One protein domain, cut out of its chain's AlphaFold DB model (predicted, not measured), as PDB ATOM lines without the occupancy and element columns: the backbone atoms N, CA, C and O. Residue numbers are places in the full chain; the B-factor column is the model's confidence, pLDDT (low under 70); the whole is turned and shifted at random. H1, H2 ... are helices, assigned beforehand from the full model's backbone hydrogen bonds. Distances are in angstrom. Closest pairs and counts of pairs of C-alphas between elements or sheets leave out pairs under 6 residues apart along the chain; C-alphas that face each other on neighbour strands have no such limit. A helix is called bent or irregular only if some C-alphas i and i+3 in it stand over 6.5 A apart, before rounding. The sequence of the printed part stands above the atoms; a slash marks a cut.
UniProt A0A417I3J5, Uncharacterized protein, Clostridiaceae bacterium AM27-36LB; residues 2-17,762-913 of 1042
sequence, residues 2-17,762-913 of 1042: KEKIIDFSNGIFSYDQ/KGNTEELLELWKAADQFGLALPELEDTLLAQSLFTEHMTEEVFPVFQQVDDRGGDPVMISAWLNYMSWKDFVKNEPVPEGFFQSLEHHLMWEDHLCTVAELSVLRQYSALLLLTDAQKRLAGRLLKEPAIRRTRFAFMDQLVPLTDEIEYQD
ATOM      1  N   LYS A   2     177.383 168.979 273.262       86.56
ATOM      2  CA  LYS A   2     176.538 167.940 272.626       86.56
ATOM      3  C   LYS A   2     175.630 168.413 271.479       86.56
ATOM      4  O   LYS A   2     175.631 167.784 270.436       86.56
ATOM      5  N   GLU A   3     174.912 169.527 271.644       87.38
ATOM      6  CA  GLU A   3     174.021 170.080 270.600       87.38
ATOM      7  C   GLU A   3     174.758 170.323 269.270       87.38
ATOM      8  O   GLU A   3     174.307 169.861 268.234       87.38
ATOM      9  N   LYS A   4     175.943 170.947 269.314       89.44
ATOM     10  CA  LYS A   4     176.744 171.257 268.118       89.44
ATOM     11  C   LYS A   4     177.296 170.001 267.434       89.44
ATOM     12  O   LYS A   4     177.351 169.942 266.214       89.44
ATOM     13  N   ILE A   5     177.674 168.988 268.216       92.25
ATOM     14  CA  ILE A   5     178.141 167.699 267.682       92.25
ATOM     15  C   ILE A   5     176.989 166.978 266.971       92.25
ATOM     16  O   ILE A   5     177.177 166.446 265.883       92.25
ATOM     17  N   ILE A   6     175.782 167.012 267.545       92.69
ATOM     18  CA  ILE A   6     174.577 166.465 266.907       92.69
ATOM     19  C   ILE A   6     174.253 167.232 265.617       92.69
ATOM     20  O   ILE A   6     173.944 166.608 264.606       92.69
ATOM     21  N   ASP A   7     174.362 168.563 265.617       93.38
ATOM     22  CA  ASP A   7     174.172 169.373 264.407       93.38
ATOM     23  C   ASP A   7     175.163 168.968 263.303       93.38
ATOM     24  O   ASP A   7     174.749 168.724 262.171       93.38
ATOM     25  N   PHE A   8     176.447 168.791 263.635       94.06
ATOM     26  CA  PHE A   8     177.472 168.334 262.687       94.06
ATOM     27  C   PHE A   8     177.215 166.908 262.188       94.06
ATOM     28  O   PHE A   8     177.347 166.637 260.995       94.06
ATOM     29  N   SER A   9     176.782 166.007 263.074       93.94
ATOM     30  CA  SER A   9     176.355 164.649 262.717       93.94
ATOM     31  C   SER A   9     175.198 164.670 261.709       93.94
ATOM     32  O   SER A   9     175.207 163.908 260.751       93.94
ATOM     33  N   ASN A  10     174.274 165.627 261.836       92.38
ATOM     34  CA  ASN A  10     173.168 165.839 260.896       92.38
ATOM     35  C   ASN A  10     173.543 166.678 259.653       92.38
ATOM     36  O   ASN A  10     172.672 166.991 258.842       92.38
ATOM     37  N   GLY A  11     174.810 167.080 259.492       89.69
ATOM     38  CA  GLY A  11     175.271 167.888 258.357       89.69
ATOM     39  C   GLY A  11     174.874 169.370 258.410       89.69
ATOM     40  O   GLY A  11     174.813 170.028 257.370       89.69
ATOM     41  N   ILE A  12     174.570 169.902 259.597       90.94
ATOM     42  CA  ILE A  12     174.190 171.302 259.820       90.94
ATOM     43  C   ILE A  12     175.420 172.084 260.291       90.94
ATOM     44  O   ILE A  12     175.902 171.892 261.405       90.94
ATOM     45  N   PHE A  13     175.900 173.009 259.458       90.06
ATOM     46  CA  PHE A  13     177.122 173.782 259.708       90.06
ATOM     47  C   PHE A  13     176.864 175.289 259.672       90.06
ATOM     48  O   PHE A  13     176.062 175.776 258.873       90.06
ATOM     49  N   SER A  14     177.585 176.040 260.507       87.06
ATOM     50  CA  SER A  14     177.669 177.500 260.386       87.06
ATOM     51  C   SER A  14     178.794 177.842 259.419       87.06
ATOM     52  O   SER A  14     179.900 177.342 259.585       87.06
ATOM     53  N   TYR A  15     178.532 178.692 258.424       87.12
ATOM     54  CA  TYR A  15     179.562 179.043 257.448       87.12
ATOM     55  C   TYR A  15     180.657 179.908 258.061       87.12
ATOM     56  O   TYR A  15     181.825 179.529 258.009       87.12
ATOM     57  N   ASP A  16     180.289 181.021 258.687       84.12
ATOM     58  CA  ASP A  16     181.231 181.837 259.442       84.12
ATOM     59  C   ASP A  16     181.119 181.547 260.939       84.12
ATOM     60  O   ASP A  16     180.031 181.628 261.536       84.12
ATOM     61  N   GLN A  17     182.260 181.207 261.537       82.06
ATOM     62  CA  GLN A  17     182.397 181.020 262.973       82.06
ATOM     63  C   GLN A  17     182.376 182.383 263.674       82.06
ATOM     64  O   GLN A  17     183.023 183.337 263.244       82.06
ATOM     65  N   LYS A 762     190.687 167.954 282.081       79.75
ATOM     66  CA  LYS A 762     190.657 169.422 282.030       79.75
ATOM     67  C   LYS A 762     191.928 169.951 281.403       79.75
ATOM     68  O   LYS A 762     193.013 169.772 281.964       79.75
ATOM     69  N   GLY A 763     191.792 170.698 280.323       83.88
ATOM     70  CA  GLY A 763     192.891 171.362 279.638       83.88
ATOM     71  C   GLY A 763     192.452 171.865 278.285       83.88
ATOM     72  O   GLY A 763     191.374 171.514 277.818       83.88
ATOM     73  N   ASN A 764     193.292 172.697 277.681       88.94
ATOM     74  CA  ASN A 764     193.029 173.127 276.321       88.94
ATOM     75  C   ASN A 764     193.246 171.959 275.342       88.94
ATOM     76  O   ASN A 764     193.829 170.928 275.701       88.94
ATOM     77  N   THR A 765     192.778 172.114 274.104       92.38
ATOM     78  CA  THR A 765     192.833 171.035 273.102       92.38
ATOM     79  C   THR A 765     194.277 170.566 272.871       92.38
ATOM     80  O   THR A 765     194.539 169.370 272.758       92.38
ATOM     81  N   GLU A 766     195.222 171.506 272.880       92.56
ATOM     82  CA  GLU A 766     196.653 171.249 272.727       92.56
ATOM     83  C   GLU A 766     197.220 170.376 273.858       92.56
ATOM     84  O   GLU A 766     197.810 169.332 273.590       92.56
ATOM     85  N   GLU A 767     196.997 170.736 275.126       90.00
ATOM     86  CA  GLU A 767     197.507 169.977 276.273       90.00
ATOM     87  C   GLU A 767     196.880 168.584 276.380       90.00
ATOM     88  O   GLU A 767     197.557 167.626 276.762       90.00
ATOM     89  N   LEU A 768     195.586 168.451 276.065       92.12
ATOM     90  CA  LEU A 768     194.920 167.147 276.044       92.12
ATOM     91  C   LEU A 768     195.477 166.262 274.919       92.12
ATOM     92  O   LEU A 768     195.675 165.064 275.129       92.12
ATOM     93  N   LEU A 769     195.801 166.843 273.760       94.94
ATOM     94  CA  LEU A 769     196.464 166.139 272.664       94.94
ATOM     95  C   LEU A 769     197.900 165.730 273.029       94.94
ATOM     96  O   LEU A 769     198.311 164.612 272.722       94.94
ATOM     97  N   GLU A 770     198.670 166.593 273.697       94.19
ATOM     98  CA  GLU A 770     199.996 166.238 274.224       94.19
ATOM     99  C   GLU A 770     199.917 165.090 275.233       94.19
ATOM    100  O   GLU A 770     200.721 164.155 275.183       94.19
ATOM    101  N   LEU A 771     198.926 165.132 276.126       94.12
ATOM    102  CA  LEU A 771     198.681 164.081 277.103       94.12
ATOM    103  C   LEU A 771     198.310 162.756 276.431       94.12
ATOM    104  O   LEU A 771     198.824 161.712 276.831       94.12
ATOM    105  N   TRP A 772     197.478 162.795 275.388       95.00
ATOM    106  CA  TRP A 772     197.134 161.619 274.592       95.00
ATOM    107  C   TRP A 772     198.354 161.057 273.850       95.00
ATOM    108  O   TRP A 772     198.620 159.863 273.944       95.00
ATOM    109  N   LYS A 773     199.177 161.903 273.213       94.19
ATOM    110  CA  LYS A 773     200.433 161.472 272.565       94.19
ATOM    111  C   LYS A 773     201.380 160.807 273.566       94.19
ATOM    112  O   LYS A 773     202.030 159.814 273.247       94.19
ATOM    113  N   ALA A 774     201.467 161.343 274.783       94.31
ATOM    114  CA  ALA A 774     202.247 160.735 275.853       94.31
ATOM    115  C   ALA A 774     201.653 159.393 276.311       94.31
ATOM    116  O   ALA A 774     202.407 158.464 276.586       94.31
ATOM    117  N   ALA A 775     200.326 159.273 276.383       92.94
ATOM    118  CA  ALA A 775     199.636 158.030 276.716       92.94
ATOM    119  C   ALA A 775     199.862 156.938 275.657       92.94
ATOM    120  O   ALA A 775     200.199 155.807 276.017       92.94
ATOM    121  N   ASP A 776     199.782 157.295 274.375       91.62
ATOM    122  CA  ASP A 776     200.029 156.409 273.230       91.62
ATOM    123  C   ASP A 776     201.466 155.856 273.235       91.62
ATOM    124  O   ASP A 776     201.674 154.657 273.060       91.62
ATOM    125  N   GLN A 777     202.464 156.676 273.597       92.75
ATOM    126  CA  GLN A 777     203.853 156.216 273.783       92.75
ATOM    127  C   GLN A 777     204.003 155.120 274.852       92.75
ATOM    128  O   GLN A 777     204.924 154.304 274.768       92.75
ATOM    129  N   PHE A 778     203.127 155.101 275.862       92.12
ATOM    130  CA  PHE A 778     203.072 154.041 276.876       92.12
ATOM    131  C   PHE A 778     202.098 152.908 276.513       92.12
ATOM    132  O   PHE A 778     202.019 151.931 277.256       92.12
ATOM    133  N   GLY A 779     201.370 153.008 275.396       89.94
ATOM    134  CA  GLY A 779     200.325 152.058 275.009       89.94
ATOM    135  C   GLY A 779     199.089 152.108 275.913       89.94
ATOM    136  O   GLY A 779     198.417 151.091 276.090       89.94
ATOM    137  N   LEU A 780     198.806 153.260 276.530       90.19
ATOM    138  CA  LEU A 780     197.640 153.446 277.391       90.19
ATOM    139  C   LEU A 780     196.399 153.769 276.561       90.19
ATOM    140  O   LEU A 780     196.337 154.805 275.908       90.19
ATOM    141  N   ALA A 781     195.373 152.928 276.672       85.62
ATOM    142  CA  ALA A 781     194.046 153.240 276.154       85.62
ATOM    143  C   ALA A 781     193.287 154.105 277.169       85.62
ATOM    144  O   ALA A 781     192.977 153.642 278.270       85.62
ATOM    145  N   LEU A 782     192.971 155.347 276.795       89.50
ATOM    146  CA  LEU A 782     192.266 156.312 277.646       89.50
ATOM    147  C   LEU A 782     190.996 156.835 276.942       89.50
ATOM    148  O   LEU A 782     190.989 157.980 276.493       89.50
ATOM    149  N   PRO A 783     189.909 156.037 276.868       90.06
ATOM    150  CA  PRO A 783     188.716 156.388 276.088       90.06
ATOM    151  C   PRO A 783     188.074 157.714 276.498       90.06
ATOM    152  O   PRO A 783     187.678 158.501 275.652       90.06
ATOM    153  N   GLU A 784     188.028 158.012 277.800       91.62
ATOM    154  CA  GLU A 784     187.432 159.261 278.290       91.62
ATOM    155  C   GLU A 784     188.229 160.504 277.852       91.62
ATOM    156  O   GLU A 784     187.641 161.558 277.594       91.62
ATOM    157  N   LEU A 785     189.560 160.386 277.741       93.69
ATOM    158  CA  LEU A 785     190.424 161.452 277.226       93.69
ATOM    159  C   LEU A 785     190.193 161.651 275.729       93.69
ATOM    160  O   LEU A 785     190.085 162.788 275.276       93.69
ATOM    161  N   GLU A 786     190.091 160.552 274.985       93.56
ATOM    162  CA  GLU A 786     189.839 160.547 273.543       93.56
ATOM    163  C   GLU A 786     188.481 161.179 273.226       93.56
ATOM    164  O   GLU A 786     188.421 162.137 272.456       93.56
ATOM    165  N   ASP A 787     187.413 160.745 273.898       92.19
ATOM    166  CA  ASP A 787     186.067 161.306 273.747       92.19
ATOM    167  C   ASP A 787     186.034 162.804 274.075       92.19
ATOM    168  O   ASP A 787     185.416 163.590 273.352       92.19
ATOM    169  N   THR A 788     186.714 163.216 275.153       92.69
ATOM    170  CA  THR A 788     186.784 164.627 275.561       92.69
ATOM    171  C   THR A 788     187.524 165.460 274.521       92.69
ATOM    172  O   THR A 788     187.016 166.500 274.107       92.69
ATOM    173  N   LEU A 789     188.680 164.991 274.051       94.62
ATOM    174  CA  LEU A 789     189.499 165.684 273.059       94.62
ATOM    175  C   LEU A 789     188.766 165.823 271.716       94.62
ATOM    176  O   LEU A 789     188.728 166.914 271.143       94.62
ATOM    177  N   LEU A 790     188.124 164.748 271.246       94.94
ATOM    178  CA  LEU A 790     187.323 164.752 270.021       94.94
ATOM    179  C   LEU A 790     186.123 165.700 270.130       94.94
ATOM    180  O   LEU A 790     185.877 166.506 269.229       94.94
ATOM    181  N   ALA A 791     185.393 165.637 271.246       93.75
ATOM    182  CA  ALA A 791     184.249 166.505 271.494       93.75
ATOM    183  C   ALA A 791     184.654 167.982 271.612       93.75
ATOM    184  O   ALA A 791     183.949 168.853 271.095       93.75
ATOM    185  N   GLN A 792     185.770 168.267 272.289       93.19
ATOM    186  CA  GLN A 792     186.298 169.612 272.495       93.19
ATOM    187  C   GLN A 792     186.762 170.223 271.178       93.19
ATOM    188  O   GLN A 792     186.289 171.308 270.846       93.19
ATOM    189  N   SER A 793     187.565 169.502 270.391       94.75
ATOM    190  CA  SER A 793     188.052 169.970 269.088       94.75
ATOM    191  C   SER A 793     186.910 170.273 268.108       94.75
ATOM    192  O   SER A 793     186.906 171.338 267.492       94.75
ATOM    193  N   LEU A 794     185.871 169.427 268.015       93.69
ATOM    194  CA  LEU A 794     184.687 169.744 267.196       93.69
ATOM    195  C   LEU A 794     183.873 170.912 267.753       93.69
ATOM    196  O   LEU A 794     183.321 171.720 267.003       93.69
ATOM    197  N   PHE A 795     183.748 171.001 269.077       92.62
ATOM    198  CA  PHE A 795     182.976 172.064 269.702       92.62
ATOM    199  C   PHE A 795     183.620 173.430 269.480       92.62
ATOM    200  O   PHE A 795     182.903 174.371 269.127       92.62
ATOM    201  N   THR A 796     184.937 173.529 269.639       92.00
ATOM    202  CA  THR A 796     185.717 174.750 269.413       92.00
ATOM    203  C   THR A 796     186.056 174.969 267.938       92.00
ATOM    204  O   THR A 796     186.365 176.096 267.566       92.00
ATOM    205  N   GLU A 797     185.937 173.941 267.092       92.25
ATOM    206  CA  GLU A 797     186.439 173.919 265.707       92.25
ATOM    207  C   GLU A 797     187.957 174.192 265.623       92.25
ATOM    208  O   GLU A 797     188.459 174.682 264.612       92.25
ATOM    209  N   HIS A 798     188.694 173.874 266.692       90.69
ATOM    210  CA  HIS A 798     190.121 174.156 266.847       90.69
ATOM    211  C   HIS A 798     190.964 172.871 266.780       90.69
ATOM    212  O   HIS A 798     190.534 171.818 267.250       90.69
ATOM    213  N   MET A 799     192.162 172.959 266.191       91.62
ATOM    214  CA  MET A 799     193.126 171.853 266.021       91.62
ATOM    215  C   MET A 799     192.549 170.571 265.400       91.62
ATOM    216  O   MET A 799     192.914 169.450 265.752       91.62
ATOM    217  N   THR A 800     191.594 170.720 264.482       90.94
ATOM    218  CA  THR A 800     190.867 169.574 263.922       90.94
ATOM    219  C   THR A 800     191.780 168.654 263.106       90.94
ATOM    220  O   THR A 800     191.510 167.463 263.007       90.94
ATOM    221  N   GLU A 801     192.858 169.180 262.518       91.38
ATOM    222  CA  GLU A 801     193.803 168.370 261.742       91.38
ATOM    223  C   GLU A 801     194.737 167.564 262.650       91.38
ATOM    224  O   GLU A 801     194.950 166.374 262.433       91.38
ATOM    225  N   GLU A 802     195.250 168.187 263.707       94.44
ATOM    226  CA  GLU A 802     196.191 167.591 264.653       94.44
ATOM    227  C   GLU A 802     195.531 166.554 265.566       94.44
ATOM    228  O   GLU A 802     196.199 165.624 266.024       94.44
ATOM    229  N   VAL A 803     194.230 166.710 265.824       95.62
ATOM    230  CA  VAL A 803     193.403 165.764 266.586       95.62
ATOM    231  C   VAL A 803     192.911 164.600 265.713       95.62
ATOM    232  O   VAL A 803     192.544 163.553 266.241       95.62
ATOM    233  N   PHE A 804     192.964 164.710 264.382       94.81
ATOM    234  CA  PHE A 804     192.469 163.673 263.470       94.81
ATOM    235  C   PHE A 804     193.061 162.262 263.690       94.81
ATOM    236  O   PHE A 804     192.301 161.296 263.632       94.81
ATOM    237  N   PRO A 805     194.355 162.079 264.023       94.75
ATOM    238  CA  PRO A 805     194.888 160.756 264.361       94.75
ATOM    239  C   PRO A 805     194.202 160.103 265.572       94.75
ATOM    240  O   PRO A 805     194.072 158.881 265.623       94.75
ATOM    241  N   VAL A 806     193.726 160.907 266.531       94.81
ATOM    242  CA  VAL A 806     192.935 160.421 267.674       94.81
ATOM    243  C   VAL A 806     191.592 159.899 267.186       94.81
ATOM    244  O   VAL A 806     191.162 158.820 267.592       94.81
ATOM    245  N   PHE A 807     190.959 160.635 266.268       95.44
ATOM    246  CA  PHE A 807     189.722 160.205 265.625       95.44
ATOM    247  C   PHE A 807     189.923 158.867 264.908       95.44
ATOM    248  O   PHE A 807     189.153 157.953 265.163       95.44
ATOM    249  N   GLN A 808     190.980 158.711 264.104       93.38
ATOM    250  CA  GLN A 808     191.257 157.458 263.386       93.38
ATOM    251  C   GLN A 808     191.395 156.258 264.328       93.38
ATOM    252  O   GLN A 808     190.800 155.216 264.084       93.38
ATOM    253  N   GLN A 809     192.117 156.403 265.445       91.94
ATOM    254  CA  GLN A 809     192.235 155.310 266.415       91.94
ATOM    255  C   GLN A 809     190.899 154.966 267.094       91.94
ATOM    256  O   GLN A 809     190.685 153.819 267.490       91.94
ATOM    257  N   VAL A 810     190.029 155.953 267.322       92.69
ATOM    258  CA  VAL A 810     188.680 155.728 267.870       92.69
ATOM    259  C   VAL A 810     187.768 155.082 266.823       92.69
ATOM    260  O   VAL A 810     187.021 154.162 267.154       92.69
ATOM    261  N   ASP A 811     187.871 155.516 265.570       92.88
ATOM    262  CA  ASP A 811     187.148 154.993 264.411       92.88
ATOM    263  C   ASP A 811     187.470 153.507 264.177       92.88
ATOM    264  O   ASP A 811     186.582 152.656 264.214       92.88
ATOM    265  N   ASP A 812     188.761 153.160 264.134       90.50
ATOM    266  CA  ASP A 812     189.253 151.779 264.013       90.50
ATOM    267  C   ASP A 812     188.748 150.852 265.139       90.50
ATOM    268  O   ASP A 812     188.640 149.634 264.962       90.50
ATOM    269  N   ARG A 813     188.440 151.412 266.320       90.50
ATOM    270  CA  ARG A 813     187.905 150.687 267.487       90.50
ATOM    271  C   ARG A 813     186.373 150.645 267.540       90.50
ATOM    272  O   ARG A 813     185.836 149.999 268.441       90.50
ATOM    273  N   GLY A 814     185.674 151.283 266.599       85.44
ATOM    274  CA  GLY A 814     184.213 151.354 266.568       85.44
ATOM    275  C   GLY A 814     183.635 152.276 267.645       85.44
ATOM    276  O   GLY A 814     182.798 151.845 268.440       85.44
ATOM    277  N   GLY A 815     184.121 153.520 267.701       87.38
ATOM    278  CA  GLY A 815     183.650 154.559 268.623       87.38
ATOM    279  C   GLY A 815     182.183 154.983 268.443       87.38
ATOM    280  O   GLY A 815     181.412 154.382 267.698       87.38
ATOM    281  N   ASP A 816     181.774 156.040 269.152       90.56
ATOM    282  CA  ASP A 816     180.393 156.545 269.111       90.56
ATOM    283  C   ASP A 816     179.972 156.974 267.684       90.56
ATOM    284  O   ASP A 816     180.564 157.912 267.136       90.56
ATOM    285  N   PRO A 817     178.920 156.373 267.085       91.00
ATOM    286  CA  PRO A 817     178.503 156.679 265.714       91.00
ATOM    287  C   PRO A 817     178.148 158.152 265.479       91.00
ATOM    288  O   PRO A 817     178.352 158.672 264.379       91.00
ATOM    289  N   VAL A 818     177.623 158.843 266.501       93.25
ATOM    290  CA  VAL A 818     177.277 160.270 266.400       93.25
ATOM    291  C   VAL A 818     178.544 161.112 266.271       93.25
ATOM    292  O   VAL A 818     178.610 161.971 265.390       93.25
ATOM    293  N   MET A 819     179.549 160.842 267.109       93.75
ATOM    294  CA  MET A 819     180.861 161.487 267.041       93.75
ATOM    295  C   MET A 819     181.545 161.218 265.698       93.75
ATOM    296  O   MET A 819     182.019 162.159 265.062       93.75
ATOM    297  N   ILE A 820     181.541 159.961 265.241       94.38
ATOM    298  CA  ILE A 820     182.160 159.576 263.968       94.38
ATOM    299  C   ILE A 820     181.519 160.319 262.797       94.38
ATOM    300  O   ILE A 820     182.203 160.997 262.027       94.38
ATOM    301  N   SER A 821     180.188 160.286 262.719       94.75
ATOM    302  CA  SER A 821     179.444 160.988 261.670       94.75
ATOM    303  C   SER A 821     179.688 162.499 261.719       94.75
ATOM    304  O   SER A 821     179.837 163.133 260.676       94.75
ATOM    305  N   ALA A 822     179.775 163.092 262.916       95.50
ATOM    306  CA  ALA A 822     180.057 164.516 263.080       95.50
ATOM    307  C   ALA A 822     181.440 164.909 262.539       95.50
ATOM    308  O   ALA A 822     181.536 165.892 261.803       95.50
ATOM    309  N   TRP A 823     182.488 164.137 262.849       95.69
ATOM    310  CA  TRP A 823     183.844 164.368 262.335       95.69
ATOM    311  C   TRP A 823     183.911 164.236 260.814       95.69
ATOM    312  O   TRP A 823     184.408 165.141 260.140       95.69
ATOM    313  N   LEU A 824     183.367 163.145 260.266       96.06
ATOM    314  CA  LEU A 824     183.394 162.889 258.826       96.06
ATOM    315  C   LEU A 824     182.611 163.943 258.042       96.06
ATOM    316  O   LEU A 824     183.104 164.453 257.032       96.06
ATOM    317  N   ASN A 825     181.424 164.323 258.519       95.94
ATOM    318  CA  ASN A 825     180.611 165.351 257.878       95.94
ATOM    319  C   ASN A 825     181.268 166.738 257.977       95.94
ATOM    320  O   ASN A 825     181.281 167.472 256.990       95.94
ATOM    321  N   TYR A 826     181.849 167.094 259.129       95.19
ATOM    322  CA  TYR A 826     182.518 168.386 259.313       95.19
ATOM    323  C   TYR A 826     183.770 168.527 258.433       95.19
ATOM    324  O   TYR A 826     183.929 169.532 257.737       95.19
ATOM    325  N   MET A 827     184.619 167.499 258.383       95.75
ATOM    326  CA  MET A 827     185.793 167.481 257.501       95.75
ATOM    327  C   MET A 827     185.399 167.494 256.023       95.75
ATOM    328  O   MET A 827     185.990 168.222 255.226       95.75
ATOM    329  N   SER A 828     184.339 166.768 255.657       95.81
ATOM    330  CA  SER A 828     183.783 166.816 254.302       95.81
ATOM    331  C   SER A 828     183.300 168.210 253.922       95.81
ATOM    332  O   SER A 828     183.453 168.636 252.779       95.81
ATOM    333  N   TRP A 829     182.709 168.931 254.875       95.06
ATOM    334  CA  TRP A 829     182.259 170.299 254.676       95.06
ATOM    335  C   TRP A 829     183.426 171.278 254.503       95.06
ATOM    336  O   TRP A 829     183.386 172.100 253.579       95.06
ATOM    337  N   LYS A 830     184.493 171.147 255.302       93.62
ATOM    338  CA  LYS A 830     185.747 171.897 255.111       93.62
ATOM    339  C   LYS A 830     186.348 171.665 253.721       93.62
ATOM    340  O   LYS A 830     186.602 172.628 252.992       93.62
ATOM    341  N   ASP A 831     186.475 170.401 253.316       94.38
ATOM    342  CA  ASP A 831     186.975 170.022 251.992       94.38
ATOM    343  C   ASP A 831     186.105 170.611 250.870       94.38
ATOM    344  O   ASP A 831     186.553 171.407 250.036       94.38
ATOM    345  N   PHE A 832     184.824 170.241 250.857       93.69
ATOM    346  CA  PHE A 832     183.967 170.463 249.705       93.69
ATOM    347  C   PHE A 832     183.471 171.906 249.618       93.69
ATOM    348  O   PHE A 832     183.568 172.524 248.555       93.69
ATOM    349  N   VAL A 833     182.961 172.459 250.724       92.81
ATOM    350  CA  VAL A 833     182.322 173.782 250.760       92.81
ATOM    351  C   VAL A 833     183.354 174.893 250.934       92.81
ATOM    352  O   VAL A 833     183.335 175.857 250.162       92.81
ATOM    353  N   LYS A 834     184.274 174.766 251.899       90.38
ATOM    354  CA  LYS A 834     185.288 175.798 252.189       90.38
ATOM    355  C   LYS A 834     186.538 175.712 251.307       90.38
ATOM    356  O   LYS A 834     187.229 176.714 251.163       90.38
ATOM    357  N   ASN A 835     186.758 174.592 250.613       91.00
ATOM    358  CA  ASN A 835     187.987 174.325 249.851       91.00
ATOM    359  C   ASN A 835     189.254 174.280 250.717       91.00
ATOM    360  O   ASN A 835     190.333 174.644 250.247       91.00
ATOM    361  N   GLU A 836     189.113 173.891 251.978       91.62
ATOM    362  CA  GLU A 836     190.237 173.748 252.898       91.62
ATOM    363  C   GLU A 836     190.891 172.371 252.722       91.62
ATOM    364  O   GLU A 836     190.208 171.416 252.342       91.62
ATOM    365  N   PRO A 837     192.210 172.250 252.949       89.75
ATOM    366  CA  PRO A 837     192.854 170.946 252.995       89.75
ATOM    367  C   PRO A 837     192.273 170.105 254.139       89.75
ATOM    368  O   PRO A 837     191.807 170.633 255.146       89.75
ATOM    369  N   VAL A 838     192.308 168.785 253.971       92.56
ATOM    370  CA  VAL A 838     191.873 167.817 254.985       92.56
ATOM    371  C   VAL A 838     193.017 166.880 255.372       92.56
ATOM    372  O   VAL A 838     193.929 166.675 254.563       92.56
ATOM    373  N   PRO A 839     192.983 166.302 256.586       93.25
ATOM    374  CA  PRO A 839     194.044 165.433 257.086       93.25
ATOM    375  C   PRO A 839     194.292 164.190 256.228       93.25
ATOM    376  O   PRO A 839     193.389 163.653 255.580       93.25
ATOM    377  N   GLU A 840     195.523 163.680 256.272       89.31
ATOM    378  CA  GLU A 840     195.864 162.406 255.639       89.31
ATOM    379  C   GLU A 840     195.054 161.255 256.262       89.31
ATOM    380  O   GLU A 840     194.823 161.210 257.467       89.31
ATOM    381  N   GLY A 841     194.580 160.327 255.428       90.75
ATOM    382  CA  GLY A 841     193.726 159.217 255.861       90.75
ATOM    383  C   GLY A 841     192.236 159.558 255.994       90.75
ATOM    384  O   GLY A 841     191.427 158.636 256.028       90.75
ATOM    385  N   PHE A 842     191.838 160.837 255.940       95.31
ATOM    386  CA  PHE A 842     190.426 161.245 255.969       95.31
ATOM    387  C   PHE A 842     189.561 160.530 254.931       95.31
ATOM    388  O   PHE A 842     188.540 159.937 255.275       95.31
ATOM    389  N   PHE A 843     189.990 160.532 253.666       94.88
ATOM    390  CA  PHE A 843     189.241 159.860 252.607       94.88
ATOM    391  C   PHE A 843     189.179 158.341 252.803       94.88
ATOM    392  O   PHE A 843     188.210 157.735 252.376       94.88
ATOM    393  N   GLN A 844     190.141 157.715 253.490       92.62
ATOM    394  CA  GLN A 844     190.084 156.274 253.766       92.62
ATOM    395  C   GLN A 844     188.962 155.947 254.761       92.62
ATOM    396  O   GLN A 844     188.145 155.074 254.466       92.62
ATOM    397  N   SER A 845     188.871 156.686 255.874       93.69
ATOM    398  CA  SER A 845     187.752 156.568 256.824       93.69
ATOM    399  C   SER A 845     186.423 156.913 256.150       93.69
ATOM    400  O   SER A 845     185.466 156.146 256.213       93.69
ATOM    401  N   LEU A 846     186.361 158.029 255.417       95.44
ATOM    402  CA  LEU A 846     185.130 158.455 254.755       95.44
ATOM    403  C   LEU A 846     184.635 157.431 253.716       95.44
ATOM    404  O   LEU A 846     183.445 157.117 253.671       95.44
ATOM    405  N   GLU A 847     185.538 156.881 252.901       93.94
ATOM    406  CA  GLU A 847     185.217 155.818 251.946       93.94
ATOM    407  C   GLU A 847     184.727 154.552 252.653       93.94
ATOM    408  O   GLU A 847     183.755 153.956 252.190       93.94
ATOM    409  N   HIS A 848     185.351 154.161 253.771       92.44
ATOM    410  CA  HIS A 848     184.920 153.016 254.572       92.44
ATOM    411  C   HIS A 848     183.448 153.160 254.982       92.44
ATOM    412  O   HIS A 848     182.625 152.331 254.591       92.44
ATOM    413  N   HIS A 849     183.086 154.250 255.660       94.00
ATOM    414  CA  HIS A 849     181.714 154.482 256.125       94.00
ATOM    415  C   HIS A 849     180.692 154.581 254.987       94.00
ATOM    416  O   HIS A 849     179.608 154.000 255.061       94.00
ATOM    417  N   LEU A 850     181.040 155.243 253.877       92.94
ATOM    418  CA  LEU A 850     180.149 155.309 252.716       92.94
ATOM    419  C   LEU A 850     179.959 153.942 252.045       92.94
ATOM    420  O   LEU A 850     178.871 153.676 251.532       92.94
ATOM    421  N   MET A 851     180.974 153.071 252.026       91.00
ATOM    422  CA  MET A 851     180.842 151.702 251.505       91.00
ATOM    423  C   MET A 851     179.923 150.830 252.367       91.00
ATOM    424  O   MET A 851     179.227 149.982 251.810       91.00
ATOM    425  N   TRP A 852     179.903 151.051 253.684       87.81
ATOM    426  CA  TRP A 852     179.022 150.357 254.633       87.81
ATOM    427  C   TRP A 852     177.628 150.988 254.776       87.81
ATOM    428  O   TRP A 852     176.823 150.500 255.563       87.81
ATOM    429  N   GLU A 853     177.314 152.000 253.961       84.19
ATOM    430  CA  GLU A 853     176.017 152.696 253.931       84.19
ATOM    431  C   GLU A 853     175.656 153.411 255.245       84.19
ATOM    432  O   GLU A 853     174.477 153.589 255.563       84.19
ATOM    433  N   ASP A 854     176.664 153.881 255.985       86.44
ATOM    434  CA  ASP A 854     176.435 154.735 257.147       86.44
ATOM    435  C   ASP A 854     175.806 156.075 256.742       86.44
ATOM    436  O   ASP A 854     176.050 156.620 255.659       86.44
ATOM    437  N   HIS A 855     174.966 156.621 257.625       83.88
ATOM    438  CA  HIS A 855     174.207 157.832 257.336       83.88
ATOM    439  C   HIS A 855     175.080 159.088 257.457       83.88
ATOM    440  O   HIS A 855     175.170 159.704 258.518       83.88
ATOM    441  N   LEU A 856     175.703 159.478 256.346       92.69
ATOM    442  CA  LEU A 856     176.460 160.720 256.211       92.69
ATOM    443  C   LEU A 856     175.680 161.762 255.402       92.69
ATOM    444  O   LEU A 856     174.737 161.454 254.673       92.69
ATOM    445  N   CYS A 857     176.052 163.032 255.550       91.88
ATOM    446  CA  CYS A 857     175.381 164.116 254.840       91.88
ATOM    447  C   CYS A 857     175.774 164.145 253.353       91.88
ATOM    448  O   CYS A 857     176.866 163.729 252.971       91.88
ATOM    449  N   THR A 858     174.933 164.742 252.501       91.25
ATOM    450  CA  THR A 858     175.202 164.865 251.053       91.25
ATOM    451  C   THR A 858     176.530 165.567 250.740       91.25
ATOM    452  O   THR A 858     177.149 165.321 249.708       91.25
ATOM    453  N   VAL A 859     177.007 166.441 251.633       93.19
ATOM    454  CA  VAL A 859     178.309 167.109 251.477       93.19
ATOM    455  C   VAL A 859     179.462 166.099 251.526       93.19
ATOM    456  O   VAL A 859     180.427 166.249 250.782       93.19
ATOM    457  N   ALA A 860     179.344 165.051 252.344       94.56
ATOM    458  CA  ALA A 860     180.320 163.970 252.449       94.56
ATOM    459  C   ALA A 860     180.388 163.122 251.177       94.56
ATOM    460  O   ALA A 860     181.468 162.857 250.650       94.56
ATOM    461  N   GLU A 861     179.231 162.799 250.609       93.75
ATOM    462  CA  GLU A 861     179.131 162.107 249.324       93.75
ATOM    463  C   GLU A 861     179.759 162.933 248.185       93.75
ATOM    464  O   GLU A 861     180.539 162.418 247.381       93.75
ATOM    465  N   LEU A 862     179.467 164.239 248.139       93.38
ATOM    466  CA  LEU A 862     180.028 165.166 247.151       93.38
ATOM    467  C   LEU A 862     181.544 165.361 247.316       93.38
ATOM    468  O   LEU A 862     182.247 165.475 246.309       93.38
ATOM    469  N   SER A 863     182.045 165.367 248.554       94.81
ATOM    470  CA  SER A 863     183.477 165.427 248.875       94.81
ATOM    471  C   SER A 863     184.231 164.222 248.298       94.81
ATOM    472  O   SER A 863     185.188 164.396 247.538       94.81
ATOM    473  N   VAL A 864     183.740 162.995 248.527       94.81
ATOM    474  CA  VAL A 864     184.350 161.780 247.951       94.81
ATOM    475  C   VAL A 864     184.281 161.765 246.430       94.81
ATOM    476  O   VAL A 864     185.270 161.441 245.775       94.81
ATOM    477  N   LEU A 865     183.149 162.155 245.836       93.62
ATOM    478  CA  LEU A 865     183.047 162.253 244.378       93.62
ATOM    479  C   LEU A 865     184.061 163.262 243.814       93.62
ATOM    480  O   LEU A 865     184.711 162.992 242.803       93.62
ATOM    481  N   ARG A 866     184.257 164.407 244.477       93.44
ATOM    482  CA  ARG A 866     185.284 165.376 244.081       93.44
ATOM    483  C   ARG A 866     186.678 164.760 244.135       93.44
ATOM    484  O   ARG A 866     187.425 164.891 243.168       93.44
ATOM    485  N   GLN A 867     187.003 164.030 245.197       94.12
ATOM    486  CA  GLN A 867     188.286 163.342 245.308       94.12
ATOM    487  C   GLN A 867     188.478 162.304 244.196       94.12
ATOM    488  O   GLN A 867     189.510 162.294 243.527       94.12
ATOM    489  N   TYR A 868     187.466 161.481 243.926       94.38
ATOM    490  CA  TYR A 868     187.509 160.480 242.860       94.38
ATOM    491  C   TYR A 868     187.719 161.074 241.472       94.38
ATOM    492  O   TYR A 868     188.411 160.466 240.659       94.38
ATOM    493  N   SER A 869     187.166 162.257 241.201       91.88
ATOM    494  CA  SER A 869     187.385 162.943 239.922       91.88
ATOM    495  C   SER A 869     188.854 163.336 239.710       91.88
ATOM    496  O   SER A 869     189.368 163.254 238.596       91.88
ATOM    497  N   ALA A 870     189.565 163.673 240.789       90.62
ATOM    498  CA  ALA A 870     190.967 164.072 240.742       90.62
ATOM    499  C   ALA A 870     191.947 162.884 240.653       90.62
ATOM    500  O   ALA A 870     193.118 163.080 240.317       90.62
ATOM    501  N   LEU A 871     191.500 161.654 240.944       90.19
ATOM    502  CA  LEU A 871     192.334 160.454 240.870       90.19
ATOM    503  C   LEU A 871     192.533 159.998 239.419       90.19
ATOM    504  O   LEU A 871     191.590 159.881 238.643       90.19
ATOM    505  N   LEU A 872     193.774 159.647 239.064       85.56
ATOM    506  CA  LEU A 872     194.103 159.136 237.725       85.56
ATOM    507  C   LEU A 872     193.439 157.784 237.419       85.56
ATOM    508  O   LEU A 872     193.105 157.506 236.269       85.56
ATOM    509  N   LEU A 873     193.294 156.925 238.433       88.81
ATOM    510  CA  LEU A 873     192.710 155.589 238.316       88.81
ATOM    511  C   LEU A 873     191.866 155.280 239.554       88.81
ATOM    512  O   LEU A 873     192.337 155.416 240.679       88.81
ATOM    513  N   LEU A 874     190.641 154.809 239.319       90.38
ATOM    514  CA  LEU A 874     189.708 154.363 240.354       90.38
ATOM    515  C   LEU A 874     189.699 152.836 240.447       90.38
ATOM    516  O   LEU A 874     189.685 152.146 239.419       90.38
ATOM    517  N   THR A 875     189.636 152.305 241.668       91.94
ATOM    518  CA  THR A 875     189.394 150.870 241.892       91.94
ATOM    519  C   THR A 875     187.952 150.495 241.540       91.94
ATOM    520  O   THR A 875     187.066 151.348 241.470       91.94
ATOM    521  N   ASP A 876     187.672 149.206 241.334       90.81
ATOM    522  CA  ASP A 876     186.310 148.759 241.003       90.81
ATOM    523  C   ASP A 876     185.302 149.036 242.128       90.81
ATOM    524  O   ASP A 876     184.139 149.329 241.850       90.81
ATOM    525  N   ALA A 877     185.743 148.996 243.391       89.56
ATOM    526  CA  ALA A 877     184.919 149.384 244.534       89.56
ATOM    527  C   ALA A 877     184.572 150.882 244.484       89.56
ATOM    528  O   ALA A 877     183.399 151.242 244.580       89.56
ATOM    529  N   GLN A 878     185.564 151.739 244.223       92.56
ATOM    530  CA  GLN A 878     185.374 153.188 244.100       92.56
ATOM    531  C   GLN A 878     184.471 153.550 242.914       92.56
ATOM    532  O   GLN A 878     183.586 154.387 243.052       92.56
ATOM    533  N   LYS A 879     184.609 152.873 241.764       90.75
ATOM    534  CA  LYS A 879     183.716 153.068 240.605       90.75
ATOM    535  C   LYS A 879     182.263 152.728 240.929       90.75
ATOM    536  O   LYS A 879     181.363 153.471 240.545       90.75
ATOM    537  N   ARG A 880     182.023 151.612 241.631       90.38
ATOM    538  CA  ARG A 880     180.674 151.211 242.067       90.38
ATOM    539  C   ARG A 880     180.092 152.215 243.054       90.38
ATOM    540  O   ARG A 880     178.930 152.586 242.908       90.38
ATOM    541  N   LEU A 881     180.899 152.664 244.016       91.94
ATOM    542  CA  LEU A 881     180.495 153.681 244.977       91.94
ATOM    543  C   LEU A 881     180.140 154.995 244.266       91.94
ATOM    544  O   LEU A 881     179.034 155.492 244.443       91.94
ATOM    545  N   ALA A 882     181.013 155.493 243.386       91.38
ATOM    546  CA  ALA A 882     180.776 156.707 242.606       91.38
ATOM    547  C   ALA A 882     179.493 156.618 241.765       91.38
ATOM    548  O   ALA A 882     178.658 157.519 241.806       91.38
ATOM    549  N   GLY A 883     179.298 155.507 241.046       89.88
ATOM    550  CA  GLY A 883     178.103 155.281 240.231       89.88
ATOM    551  C   GLY A 883     176.810 155.178 241.048       89.88
ATOM    552  O   GLY A 883     175.750 155.544 240.545       89.88
ATOM    553  N   ARG A 884     176.876 154.707 242.303       90.62
ATOM    554  CA  ARG A 884     175.748 154.732 243.250       90.62
ATOM    555  C   ARG A 884     175.459 156.159 243.717       90.62
ATOM    556  O   ARG A 884     174.332 156.610 243.559       90.62
ATOM    557  N   LEU A 885     176.470 156.876 244.211       90.81
ATOM    558  CA  LEU A 885     176.316 158.239 244.738       90.81
ATOM    559  C   LEU A 885     175.814 159.228 243.671       90.81
ATOM    560  O   LEU A 885     174.972 160.072 243.953       90.81
ATOM    561  N   LEU A 886     176.241 159.095 242.409       89.00
ATOM    562  CA  LEU A 886     175.739 159.931 241.305       89.00
ATOM    563  C   LEU A 886     174.238 159.738 241.009       89.00
ATOM    564  O   LEU A 886     173.631 160.593 240.364       89.00
ATOM    565  N   LYS A 887     173.634 158.630 241.459       88.31
ATOM    566  CA  LYS A 887     172.191 158.364 241.317       88.31
ATOM    567  C   LYS A 887     171.372 158.928 242.475       88.31
ATOM    568  O   LYS A 887     170.146 158.982 242.357       88.31
ATOM    569  N   GLU A 888     172.017 159.361 243.560       87.62
ATOM    570  CA  GLU A 888     171.318 159.901 244.721       87.62
ATOM    571  C   GLU A 888     170.502 161.140 244.328       87.62
ATOM    572  O   GLU A 888     171.039 162.051 243.690       87.62
ATOM    573  N   PRO A 889     169.205 161.232 244.690       84.62
ATOM    574  CA  PRO A 889     168.330 162.312 244.228       84.62
ATOM    575  C   PRO A 889     168.845 163.721 244.541       84.62
ATOM    576  O   PRO A 889     168.593 164.651 243.768       84.62
ATOM    577  N   ALA A 890     169.552 163.881 245.665       83.31
ATOM    578  CA  ALA A 890     170.150 165.145 246.082       83.31
ATOM    579  C   ALA A 890     171.321 165.555 245.171       83.31
ATOM    580  O   ALA A 890     171.434 166.725 244.813       83.31
ATOM    581  N   ILE A 891     172.133 164.591 244.732       86.00
ATOM    582  CA  ILE A 891     173.303 164.809 243.870       86.00
ATOM    583  C   ILE A 891     172.885 164.922 242.407       86.00
ATOM    584  O   ILE A 891     173.314 165.854 241.728       86.00
ATOM    585  N   ARG A 892     171.978 164.053 241.946       80.62
ATOM    586  CA  ARG A 892     171.482 163.978 240.561       80.62
ATOM    587  C   ARG A 892     170.974 165.314 240.016       80.62
ATOM    588  O   ARG A 892     171.072 165.596 238.825       80.62
ATOM    589  N   ARG A 893     170.397 166.148 240.886       73.94
ATOM    590  CA  ARG A 893     169.845 167.469 240.531       73.94
ATOM    591  C   ARG A 893     170.879 168.595 240.560       73.94
ATOM    592  O   ARG A 893     170.563 169.720 240.173       73.94
ATOM    593  N   THR A 894     172.095 168.304 241.008       81.44
ATOM    594  CA  THR A 894     173.216 169.242 241.078       81.44
ATOM    595  C   THR A 894     174.260 168.896 240.026       81.44
ATOM    596  O   THR A 894     174.419 167.741 239.631       81.44
ATOM    597  N   ARG A 895     174.969 169.913 239.537       82.12
ATOM    598  CA  ARG A 895     176.025 169.719 238.548       82.12
ATOM    599  C   ARG A 895     177.200 170.635 238.833       82.12
ATOM    600  O   ARG A 895     177.113 171.829 238.566       82.12
ATOM    601  N   PHE A 896     178.276 170.050 239.341       88.75
ATOM    602  CA  PHE A 896     179.557 170.710 239.591       88.75
ATOM    603  C   PHE A 896     180.551 170.397 238.468       88.75
ATOM    604  O   PHE A 896     180.393 169.407 237.755       88.75
ATOM    605  N   ALA A 897     181.581 171.225 238.307       85.88
ATOM    606  CA  ALA A 897     182.559 171.104 237.227       85.88
ATOM    607  C   ALA A 897     183.315 169.765 237.258       85.88
ATOM    608  O   ALA A 897     183.551 169.158 236.217       85.88
ATOM    609  N   PHE A 898     183.654 169.276 238.453       88.88
ATOM    610  CA  PHE A 898     184.416 168.037 238.634       88.88
ATOM    611  C   PHE A 898     183.643 166.775 238.202       88.88
ATOM    612  O   PHE A 898     184.242 165.762 237.846       88.88
ATOM    613  N   MET A 899     182.305 166.831 238.194       88.38
ATOM    614  CA  MET A 899     181.460 165.678 237.865       88.38
ATOM    615  C   MET A 899     181.630 165.222 236.415       88.38
ATOM    616  O   MET A 899     181.421 164.046 236.131       88.38
ATOM    617  N   ASP A 900     182.060 166.112 235.513       82.31
ATOM    618  CA  ASP A 900     182.294 165.791 234.102       82.31
ATOM    619  C   ASP A 900     183.324 164.648 233.923       82.31
ATOM    620  O   ASP A 900     183.209 163.859 232.986       82.31
ATOM    621  N   GLN A 901     184.287 164.498 234.843       84.62
ATOM    622  CA  GLN A 901     185.273 163.404 234.827       84.62
ATOM    623  C   GLN A 901     184.687 162.052 235.267       84.62
ATOM    624  O   GLN A 901     185.233 161.003 234.933       84.62
ATOM    625  N   LEU A 902     183.564 162.064 235.991       87.25
ATOM    626  CA  LEU A 902     182.907 160.871 236.530       87.25
ATOM    627  C   LEU A 902     181.699 160.409 235.708       87.25
ATOM    628  O   LEU A 902     181.180 159.323 235.959       87.25
ATOM    629  N   VAL A 903     181.274 161.184 234.706       80.19
ATOM    630  CA  VAL A 903     180.152 160.847 233.808       80.19
ATOM    631  C   VAL A 903     180.231 159.425 233.239       80.19
ATOM    632  O   VAL A 903     179.199 158.762 233.235       80.19
ATOM    633  N   PRO A 904     181.400 158.879 232.833       82.75
ATOM    634  CA  PRO A 904     181.476 157.505 232.324       82.75
ATOM    635  C   PRO A 904     181.043 156.414 233.317       82.75
ATOM    636  O   PRO A 904     180.887 155.262 232.920       82.75
ATOM    637  N   LEU A 905     180.900 156.743 234.605       84.50
ATOM    638  CA  LEU A 905     180.507 155.816 235.669       84.50
ATOM    639  C   LEU A 905     178.991 155.795 235.915       84.50
ATOM    640  O   LEU A 905     178.528 155.059 236.788       84.50
ATOM    641  N   THR A 906     178.215 156.597 235.178       80.94
ATOM    642  CA  THR A 906     176.759 156.685 235.310       80.94
ATOM    643  C   THR A 906     176.064 156.746 233.950       80.94
ATOM    644  O   THR A 906     176.569 157.337 233.001       80.94
ATOM    645  N   ASP A 907     174.867 156.165 233.869       74.56
ATOM    646  CA  ASP A 907     174.014 156.201 232.672       74.56
ATOM    647  C   ASP A 907     172.950 157.318 232.743       74.56
ATOM    648  O   ASP A 907     172.090 157.425 231.867       74.56
ATOM    649  N   GLU A 908     172.979 158.151 233.790       76.06
ATOM    650  CA  GLU A 908     171.965 159.180 234.043       76.06
ATOM    651  C   GLU A 908     171.969 160.285 232.973       76.06
ATOM    652  O   GLU A 908     172.987 160.922 232.688       76.06
ATOM    653  N   ILE A 909     170.790 160.533 232.391       66.38
ATOM    654  CA  ILE A 909     170.594 161.443 231.251       66.38
ATOM    655  C   ILE A 909     170.971 162.886 231.615       66.38
ATOM    656  O   ILE A 909     171.479 163.624 230.771       66.38
ATOM    657  N   GLU A 910     170.780 163.294 232.874       67.50
ATOM    658  CA  GLU A 910     171.069 164.650 233.358       67.50
ATOM    659  C   GLU A 910     172.546 165.065 233.196       67.50
ATOM    660  O   GLU A 910     172.852 166.264 233.131       67.50
ATOM    661  N   TYR A 911     173.455 164.094 233.066       68.88
ATOM    662  CA  TYR A 911     174.891 164.318 232.893       68.88
ATOM    663  C   TYR A 911     175.378 164.198 231.438       68.88
ATOM    664  O   TYR A 911     176.530 164.527 231.158       68.88
ATOM    665  N   GLN A 912     174.520 163.778 230.498       65.12
ATOM    666  CA  GLN A 912     174.931 163.438 229.127       65.12
ATOM    667  C   GLN A 912     175.189 164.655 228.220       65.12
ATOM    668  O   GLN A 912     175.954 164.552 227.263       65.12
ATOM    669  N   ASP A 913     174.612 165.824 228.510       67.81
ATOM    670  CA  ASP A 913     174.934 167.057 227.778       67.81
ATOM    671  C   ASP A 913     176.218 167.676 228.332       67.81
ATOM    672  O   ASP A 913     176.291 167.925 229.532       67.81
TER     673      ASP A 913
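AT A GLANCE: This is residues 2 to 17 and 762 to 913 of the 1042 residues of an uncharacterized protein of Clostridiaceae bacterium AM27-36LB (UniProt A0A417I3J5). This is an elongated stack of helices, set one after another along the longest axis: H2, H3 and H4 run back and forth at one end, H5 is in the middle, then come H6, H7 and H8, and the short H10 with the stretch 902 to 913 ends the stack. Most neighbours cross rather than lie side by side; H1 packs on one side of H5, and H6 crosses both H5 and H7. The printed part has 168 residues with ten named helices, H1 to H10 in that order along the chain, and no named strand, and its class is all helix. The whole is compact, with a radius of gyration of the C-alphas of 17.2 A, and it spans 56 by 33 by 23 A.

HOW THE PARTS SIT: H1, residues 2 to 9, touches H5, residues 817 to 834, on residues 818 to 826 alone; the closest C-alphas, those of Ser 9 and Ala 822, are 3.7 A apart, at a steep tilt of 60 degrees, the same way. H1 also touches H3, residues 783 to 796, about perpendicular at 79 degrees, with the C-alphas of Lys 4 and Phe 795 closest at 6.5 A. H2, residues 765 to 777, touches H3 at a shallow tilt of 29 degrees, opposite ways, and the two form a hairpin; their closest C-alphas, of Thr 765 and Leu 789, are 6.3 A apart. H3 forms a second hairpin with H4, residues 800 to 812, with the C-alphas of Ser 793 and Thr 800 closest at 5.9 A. H4 and H5 only just touch, with 3 pairs of C-alphas within 8 A, closest Asp 811 and Ile 820 at 6.8 A. H2, H3, H4 and H5 form an up and down bundle, each running against the one before it. H5 touches H6, residues 842 to 851, at a steep tilt of 62 degrees, with the C-alphas of Leu 824 and Leu 846 closest at 6.3 A. H5 also touches H7, residues 858 to 870, at a steep tilt of 56 degrees, the same way, with the C-alphas of Ser 828 and Ala 860 closest at 4.9 A. H6 touches H7 at a steep tilt of 65 degrees, with the C-alphas of Phe 843 and Val 864 closest at 7.0 A. H7 and H8, residues 876 to 885, form a hairpin with the C-alphas of Leu 865 and Ala 882 closest at 6.2 A. H9, residues 889 to 892, only just touches H7, with 3 pairs of C-alphas within 8 A, closest Thr 858 and Ala 890 at 7.1 A. H10, residues 897 to 901, touches H7 with the C-alphas of Ser 869 and Gln 901 closest at 5.5 A. Among the pairs that stay apart are H2 and H7, and H5 and H10. In H1, H2, H3, H5, H6, H7 and H8 every O i to N i+4 pair is within hydrogen-bond range; H4 has 7 of 9, H10 has 0 of 1 but 2 of 2 O i to N i+3 pairs, and H9 is too short for an O i to N i+4 pair.

IN THESE COORDINATES: H1 begins at C-alpha 2, (176.538, 167.940, 272.626). H2 is 18.5 A long, H3 19.8 A, H4 17.9 A, H5 24.4 A and H7 18.9 A. H4 is only just irregular: C-alphas 802 and 805 are 7.0 A apart. H5 begins at C-alpha 817, (178.503, 156.679, 265.714), and H10 ends at C-alpha 901, (185.273, 163.404, 234.827).

THE WHOLE: The two C-alphas farthest apart are those of Phe 778 and Asp 913, at 58.1 A. Residues 18 to 761 are not printed, and C-alphas 17 and 762 are 23.8 A apart across the cut. Of the links that are printed whole, none is long. The mean pLDDT of the printed part is 90.0, and residues 909 to 913 are under 70.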